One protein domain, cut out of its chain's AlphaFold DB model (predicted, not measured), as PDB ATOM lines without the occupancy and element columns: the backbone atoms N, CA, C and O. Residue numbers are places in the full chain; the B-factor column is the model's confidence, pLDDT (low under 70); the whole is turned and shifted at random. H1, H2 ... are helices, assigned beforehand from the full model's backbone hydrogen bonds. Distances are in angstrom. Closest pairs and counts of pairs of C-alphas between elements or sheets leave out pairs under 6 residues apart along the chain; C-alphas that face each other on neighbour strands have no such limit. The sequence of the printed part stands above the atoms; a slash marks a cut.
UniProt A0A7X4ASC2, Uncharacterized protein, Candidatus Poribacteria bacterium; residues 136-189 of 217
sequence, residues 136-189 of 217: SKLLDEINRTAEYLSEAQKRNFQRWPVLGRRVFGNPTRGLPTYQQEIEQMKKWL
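AT A GLANCE: This is residues 136 to 189 of the 217 residues of an uncharacterized protein of Candidatus Poribacteria bacterium (UniProt A0A7X4ASC2). H1 and H2 meet end to end at an open corner, and H3 lies on the inner side of that corner, beside part of H1 and running back the opposite way. A wide loop without any named element, residues 160 to 177, leads from the far end of H2 round to the beginning of H3, and the contacts between the helices are few. The printed part has 54 residues with three named helices, in the order H1, H2, H3, and no named strand; its class is all helix. It is only just compact, close to loose, with a radius of gyration of the C-alphas of 11.8 A and spans of 30 by 26 by 15 A.

HOW THE PARTS SIT: H1, residues 136 to 148, and H2, residues 150 to 159, meet only through their link. H3, residues 178 to 189, touches H1 with residues 182 to 186 alone; the closest C-alphas are those of Leu 139 and Lys 186, 6.3 A apart. H1 and H3 run opposite ways at a shallow tilt of 18 degrees. H2 and H3 are close but not clearly touching, their closest C-alphas being those of Gln 153 and Tyr 178, 7.7 A apart. These two run opposite ways at a steep tilt of 67 degrees. Every O i to N i+4 pair is within hydrogen-bond range in H1 and H3; in H2 it is 4 of 6.

IN THESE COORDINATES: H1 begins at C-alpha 136 (-13.114, -21.596, -32.376) and is 18.0 A long from first to last C-alpha. H2 is 15.2 A long and ends at C-alpha 159 (9.715, -12.327, -10.571). H3 is 16.8 A long and ends at C-alpha 189 (-5.931, -28.506, -28.032).

THE WHOLE: The two C-alphas farthest apart are those of Ser 136 and Arg 159, at 32.9 A. The printed part has no cut. The link from H1 to H2 is tight, with 1 residue, and that from H2 to H3 is long, with 18 residues. The mean pLDDT of the printed part is 96.2, and no printed residue is under 70.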
ATOM      1  N   SER A 136     -13.238 -23.058 -32.380       98.62
ATOM      2  CA  SER A 136     -13.114 -21.596 -32.376       98.62
ATOM      3  C   SER A 136     -13.380 -20.997 -30.996       98.62
ATOM      4  O   SER A 136     -12.542 -20.258 -30.501       98.62
ATOM      5  N   LYS A 137     -14.472 -21.384 -30.319       98.75
ATOM      6  CA  LYS A 137     -14.808 -20.858 -28.985       98.75
ATOM      7  C   LYS A 137     -13.724 -21.146 -27.948       98.75
ATOM      8  O   LYS A 137     -13.398 -20.268 -27.155       98.75
ATOM      9  N   LEU A 138     -13.157 -22.352 -27.969       98.75
ATOM     10  CA  LEU A 138     -12.085 -22.730 -27.047       98.75
ATOM     11  C   LEU A 138     -10.786 -21.961 -27.331       98.75
ATOM     12  O   LEU A 138     -10.130 -21.497 -26.401       98.75
ATOM     13  N   LEU A 139     -10.422 -21.782 -28.605       98.75
ATOM     14  CA  LEU A 139      -9.258 -20.974 -28.982       98.75
ATOM     15  C   LEU A 139      -9.458 -19.488 -28.655       98.75
ATOM     16  O   LEU A 139      -8.521 -18.831 -28.198       98.75
ATOM     17  N   ASP A 140     -10.672 -18.972 -28.832       98.69
ATOM     18  CA  ASP A 140     -11.035 -17.603 -28.474       98.69
ATOM     19  C   ASP A 140     -10.974 -17.373 -26.964       98.69
ATOM     20  O   ASP A 140     -10.587 -16.290 -26.532       98.69
ATOM     21  N   GLU A 141     -11.316 -18.373 -26.151       98.50
ATOM     22  CA  GLU A 141     -11.168 -18.295 -24.694       98.50
ATOM     23  C   GLU A 141      -9.692 -18.213 -24.279       98.50
ATOM     24  O   GLU A 141      -9.329 -17.386 -23.438       98.50
ATOM     25  N   ILE A 142      -8.817 -18.993 -24.928       98.50
ATOM     26  CA  ILE A 142      -7.362 -18.895 -24.729       98.50
ATOM     27  C   ILE A 142      -6.864 -17.500 -25.123       98.50
ATOM     28  O   ILE A 142      -6.111 -16.887 -24.368       98.50
ATOM     29  N   ASN A 143      -7.299 -16.974 -26.274       98.62
ATOM     30  CA  ASN A 143      -6.928 -15.631 -26.731       98.62
ATOM     31  C   ASN A 143      -7.377 -14.547 -25.747       98.62
ATOM     32  O   ASN A 143      -6.571 -13.711 -25.348       98.62
ATOM     33  N   ARG A 144      -8.646 -14.579 -25.320       98.62
ATOM     34  CA  ARG A 144      -9.204 -13.615 -24.361       98.62
ATOM     35  C   ARG A 144      -8.475 -13.668 -23.020       98.62
ATOM     36  O   ARG A 144      -8.158 -12.623 -22.459       98.62
ATOM     37  N   THR A 145      -8.147 -14.865 -22.540       98.50
ATOM     38  CA  THR A 145      -7.383 -15.041 -21.299       98.50
ATOM     39  C   THR A 145      -5.947 -14.528 -21.434       98.50
ATOM     40  O   THR A 145      -5.452 -13.851 -20.535       98.50
ATOM     41  N   ALA A 146      -5.276 -14.804 -22.554       98.31
ATOM     42  CA  ALA A 146      -3.927 -14.307 -22.823       98.31
ATOM     43  C   ALA A 146      -3.874 -12.773 -22.893       98.31
ATOM     44  O   ALA A 146      -2.975 -12.167 -22.310       98.31
ATOM     45  N   GLU A 147      -4.856 -12.155 -23.552       98.50
ATOM     46  CA  GLU A 147      -4.990 -10.698 -23.632       98.50
ATOM     47  C   GLU A 147      -5.212 -10.086 -22.245       98.50
ATOM     48  O   GLU A 147      -4.505  -9.160 -21.846       98.50
ATOM     49  N   TYR A 148      -6.124 -10.667 -21.462       98.56
ATOM     50  CA  TYR A 148      -6.375 -10.254 -20.081       98.56
ATOM     51  C   TYR A 148      -5.112 -10.336 -19.201       98.56
ATOM     52  O   TYR A 148      -4.893  -9.497 -18.326       98.56
ATOM     53  N   LEU A 149      -4.243 -11.322 -19.448       98.31
ATOM     54  CA  LEU A 149      -2.996 -11.531 -18.708       98.31
ATOM     55  C   LEU A 149      -1.776 -10.801 -19.299       98.31
ATOM     56  O   LEU A 149      -0.686 -10.920 -18.731       98.31
ATOM     57  N   SER A 150      -1.928 -10.030 -20.381       97.38
ATOM     58  CA  SER A 150      -0.833  -9.411 -21.154       97.38
ATOM     59  C   SER A 150       0.173  -8.621 -20.305       97.38
ATOM     60  O   SER A 150       1.388  -8.744 -20.499       97.38
ATOM     61  N   GLU A 151      -0.312  -7.871 -19.312       98.12
ATOM     62  CA  GLU A 151       0.517  -7.118 -18.365       98.12
ATOM     63  C   GLU A 151       0.975  -7.957 -17.164       98.12
ATOM     64  O   GLU A 151       2.109  -7.829 -16.691       98.12
ATOM     65  N   ALA A 152       0.109  -8.834 -16.652       98.25
ATOM     66  CA  ALA A 152       0.401  -9.641 -15.468       98.25
ATOM     67  C   ALA A 152       1.513 -10.667 -15.727       98.25
ATOM     68  O   ALA A 152       2.403 -10.837 -14.888       98.25
ATOM     69  N   GLN A 153       1.515 -11.299 -16.903       97.94
ATOM     70  CA  GLN A 153       2.526 -12.288 -17.280       97.94
ATOM     71  C   GLN A 153       3.942 -11.685 -17.306       97.94
ATOM     72  O   GLN A 153       4.886 -12.333 -16.853       97.94
ATOM     73  N   LYS A 154       4.095 -10.413 -17.718       98.25
ATOM     74  CA  LYS A 154       5.397  -9.719 -17.731       98.25
ATOM     75  C   LYS A 154       5.976  -9.633 -16.318       98.25
ATOM     76  O   LYS A 154       7.118 -10.028 -16.096       98.25
ATOM     77  N   ARG A 155       5.171  -9.185 -15.346       98.44
ATOM     78  CA  ARG A 155       5.574  -9.109 -13.928       98.44
ATOM     79  C   ARG A 155       5.856 -10.494 -13.347       98.44
ATOM     80  O   ARG A 155       6.824 -10.663 -12.606       98.44
ATOM     81  N   ASN A 156       5.048 -11.488 -13.717       98.06
ATOM     82  CA  ASN A 156       5.248 -12.874 -13.310       98.06
ATOM     83  C   ASN A 156       6.623 -13.392 -13.753       98.06
ATOM     84  O   ASN A 156       7.395 -13.845 -12.916       98.06
ATOM     85  N   PHE A 157       6.978 -13.270 -15.034       97.62
ATOM     86  CA  PHE A 157       8.255 -13.799 -15.525       97.62
ATOM     87  C   PHE A 157       9.474 -12.934 -15.177       97.62
ATOM     88  O   PHE A 157      10.593 -13.439 -15.199       97.62
ATOM     89  N   GLN A 158       9.278 -11.673 -14.777       97.88
ATOM     90  CA  GLN A 158      10.315 -10.887 -14.098       97.88
ATOM     91  C   GLN A 158      10.610 -11.436 -12.697       97.88
ATOM     92  O   GLN A 158      11.772 -11.580 -12.319       97.88
ATOM     93  N   ARG A 159       9.568 -11.765 -11.921       98.06
ATOM     94  CA  ARG A 159       9.715 -12.327 -10.571       98.06
ATOM     95  C   ARG A 159      10.210 -13.776 -10.594       98.06
ATOM     96  O   ARG A 159      11.060 -14.140  -9.785       98.06
ATOM     97  N   TRP A 160       9.685 -14.582 -11.513       97.00
ATOM     98  CA  TRP A 160       9.998 -15.998 -11.698       97.00
ATOM     99  C   TRP A 160      10.470 -16.246 -13.139       97.00
ATOM    100  O   TRP A 160       9.661 -16.583 -14.007       97.00
ATOM    101  N   PRO A 161      11.777 -16.105 -13.429       95.88
ATOM    102  CA  PRO A 161      12.322 -16.199 -14.785       95.88
ATOM    103  C   PRO A 161      12.436 -17.659 -15.255       95.88
ATOM    104  O   PRO A 161      13.531 -18.214 -15.371       95.88
ATOM    105  N   VAL A 162      11.289 -18.302 -15.484       95.25
ATOM    106  CA  VAL A 162      11.173 -19.732 -15.827       95.25
ATOM    107  C   VAL A 162      10.886 -20.000 -17.308       95.25
ATOM    108  O   VAL A 162      10.957 -21.153 -17.728       95.25
ATOM    109  N   LEU A 163      10.619 -18.965 -18.117       96.31
ATOM    110  CA  LEU A 163      10.507 -19.104 -19.575       96.31
ATOM    111  C   LEU A 163      11.779 -19.723 -20.155       96.31
ATOM    112  O   LEU A 163      12.897 -19.403 -19.740       96.31
ATOM    113  N   GLY A 164      11.614 -20.642 -21.102       95.56
ATOM    114  CA  GLY A 164      12.742 -21.366 -21.667       95.56
ATOM    115  C   GLY A 164      13.473 -22.238 -20.644       95.56
ATOM    116  O   GLY A 164      14.648 -22.532 -20.851       95.56
ATOM    117  N   ARG A 165      12.869 -22.628 -19.516       94.19
ATOM    118  CA  ARG A 165      13.474 -23.536 -18.525       94.19
ATOM    119  C   ARG A 165      12.576 -24.742 -18.294       94.19
ATOM    120  O   ARG A 165      11.392 -24.735 -18.613       94.19
ATOM    121  N   ARG A 166      13.155 -25.823 -17.776       90.00
ATOM    122  CA  ARG A 166      12.370 -26.979 -17.343       90.00
ATOM    123  C   ARG A 166      11.810 -26.686 -15.954       90.00
ATOM    124  O   ARG A 166      12.580 -26.410 -15.038       90.00
ATOM    125  N   VAL A 167      10.493 -26.762 -15.818       90.38
ATOM    126  CA  VAL A 167       9.784 -26.718 -14.535       90.38
ATOM    127  C   VAL A 167       9.330 -28.138 -14.194       90.38
ATOM    128  O   VAL A 167       9.147 -28.964 -15.093       90.38
ATOM    129  N   PHE A 168       9.232 -28.459 -12.901       88.69
ATOM    130  CA  PHE A 168       8.751 -29.766 -12.455       88.69
ATOM    131  C   PHE A 168       7.397 -30.087 -13.099       88.69
ATOM    132  O   PHE A 168       6.524 -29.230 -13.175       88.69
ATOM    133  N   GLY A 169       7.241 -31.324 -13.565       85.94
ATOM    134  CA  GLY A 169       6.035 -31.774 -14.250       85.94
ATOM    135  C   GLY A 169       6.055 -31.579 -15.765       85.94
ATOM    136  O   GLY A 169       5.474 -32.418 -16.444       85.94
ATOM    137  N   ASN A 170       6.777 -30.601 -16.324       90.38
ATOM    138  CA  ASN A 170       6.756 -30.359 -17.773       90.38
ATOM    139  C   ASN A 170       7.371 -31.535 -18.572       90.38
ATOM    140  O   ASN A 170       8.438 -32.046 -18.199       90.38
ATOM    141  N   PRO A 171       6.756 -31.946 -19.702       88.81
ATOM    142  CA  PRO A 171       7.278 -33.013 -20.565       88.81
ATOM    143  C   PRO A 171       8.583 -32.632 -21.259       88.81
ATOM    144  O   PRO A 171       9.451 -33.479 -21.459       88.81
ATOM    145  N   THR A 172       8.748 -31.352 -21.579       88.69
ATOM    146  CA  THR A 172       9.935 -30.801 -22.227       88.69
ATOM    147  C   THR A 172      10.414 -29.560 -21.483       88.69
ATOM    148  O   THR A 172       9.807 -29.093 -20.517       88.69
ATOM    149  N   ARG A 173      11.541 -29.006 -21.935       90.06
ATOM    150  CA  ARG A 173      11.901 -27.625 -21.607       90.06
ATOM    151  C   ARG A 173      10.742 -26.708 -22.030       90.06
ATOM    152  O   ARG A 173      10.198 -26.915 -23.115       90.06
ATOM    153  N   GLY A 174      10.381 -25.742 -21.184       87.62
ATOM    154  CA  GLY A 174       9.418 -24.702 -21.547       87.62
ATOM    155  C   GLY A 174       9.911 -23.886 -22.740       87.62
ATOM    156  O   GLY A 174      11.109 -23.877 -23.052       87.62
ATOM    157  N   LEU A 175       8.992 -23.210 -23.410       94.62
ATOM    158  CA  LEU A 175       9.275 -22.405 -24.584       94.62
ATOM    159  C   LEU A 175       9.873 -21.045 -24.186       94.62
ATOM    160  O   LEU A 175       9.595 -20.529 -23.098       94.62
ATOM    161  N   PRO A 176      10.743 -20.460 -25.031       95.94
ATOM    162  CA  PRO A 176      11.428 -19.206 -24.719       95.94
ATOM    163  C   PRO A 176      10.517 -18.010 -24.422       95.94
ATOM    164  O   PRO A 176      10.954 -17.087 -23.737       95.94
ATOM    165  N   THR A 177       9.282 -17.992 -24.931       96.94
ATOM    166  CA  THR A 177       8.363 -16.859 -24.755       96.94
ATOM    167  C   THR A 177       6.959 -17.291 -24.346       96.94
ATOM    168  O   THR A 177       6.494 -18.374 -24.691       96.94
ATOM    169  N   TYR A 178       6.252 -16.392 -23.656       96.88
ATOM    170  CA  TYR A 178       4.849 -16.586 -23.281       96.88
ATOM    171  C   TYR A 178       3.938 -16.816 -24.499       96.88
ATOM    172  O   TYR A 178       3.085 -17.697 -24.473       96.88
ATOM    173  N   GLN A 179       4.168 -16.089 -25.602       98.00
ATOM    174  CA  GLN A 179       3.401 -16.281 -26.835       98.00
ATOM    175  C   GLN A 179       3.589 -17.688 -27.413       98.00
ATOM    176  O   GLN A 179       2.631 -18.298 -27.873       98.00
ATOM    177  N   GLN A 180       4.811 -18.225 -27.378       97.62
ATOM    178  CA  GLN A 180       5.074 -19.580 -27.861       97.62
ATOM    179  C   GLN A 180       4.358 -20.638 -27.010       97.62
ATOM    180  O   GLN A 180       3.823 -21.587 -27.577       97.62
ATOM    181  N   GLU A 181       4.286 -20.460 -25.686       96.00
ATOM    182  CA  GLU A 181       3.496 -21.336 -24.801       96.00
ATOM    183  C   GLU A 181       2.002 -21.312 -25.160       96.00
ATOM    184  O   GLU A 181       1.366 -22.365 -25.250       96.00
ATOM    185  N   ILE A 182       1.445 -20.129 -25.448       97.94
ATOM    186  CA  ILE A 182       0.051 -19.990 -25.901       97.94
ATOM    187  C   ILE A 182      -0.176 -20.747 -27.215       97.94
ATOM    188  O   ILE A 182      -1.124 -21.526 -27.322       97.94
ATOM    189  N   GLU A 183       0.690 -20.556 -28.212       98.44
ATOM    190  CA  GLU A 183       0.544 -21.235 -29.504       98.44
ATOM    191  C   GLU A 183       0.702 -22.757 -29.382       98.44
ATOM    192  O   GLU A 183      -0.033 -23.513 -30.022       98.44
ATOM    193  N   GLN A 184       1.586 -23.231 -28.501       97.19
ATOM    194  CA  GLN A 184       1.727 -24.656 -28.213       97.19
ATOM    195  C   GLN A 184       0.472 -25.239 -27.547       97.19
ATOM    196  O   GLN A 184       0.033 -26.326 -27.939       97.19
ATOM    197  N   MET A 185      -0.133 -24.526 -26.593       97.38
ATOM    198  CA  MET A 185      -1.390 -24.934 -25.953       97.38
ATOM    199  C   MET A 185      -2.537 -25.003 -26.970       97.38
ATOM    200  O   MET A 185      -3.252 -26.006 -27.034       97.38
ATOM    201  N   LYS A 186      -2.676 -23.984 -27.827       98.69
ATOM    202  CA  LYS A 186      -3.678 -23.960 -28.906       98.69
ATOM    203  C   LYS A 186      -3.491 -25.103 -29.894       98.69
ATOM    204  O   LYS A 186      -4.475 -25.720 -30.302       98.69
ATOM    205  N   LYS A 187      -2.248 -25.376 -30.305       98.62
ATOM    206  CA  LYS A 187      -1.938 -26.481 -31.216       98.62
ATOM    207  C   LYS A 187      -2.312 -27.819 -30.584       98.62
ATOM    208  O   LYS A 187      -3.006 -28.614 -31.210       98.62
ATOM    209  N   TRP A 188      -1.891 -28.045 -29.339       98.31
ATOM    210  CA  TRP A 188      -2.213 -29.269 -28.609       98.31
ATOM    211  C   TRP A 188      -3.729 -29.481 -28.519       98.31
ATOM    212  O   TRP A 188      -4.216 -30.574 -28.806       98.31
ATOM    213  N   LEU A 189      -4.481 -28.427 -28.184       98.75
ATOM    214  CA  LEU A 189      -5.931 -28.506 -28.032       98.75
ATOM    215  C   LEU A 189      -6.630 -28.836 -29.356       98.75
ATOM    216  O   LEU A 189      -7.525 -29.677 -29.379       98.75
TER     217      LEU A 189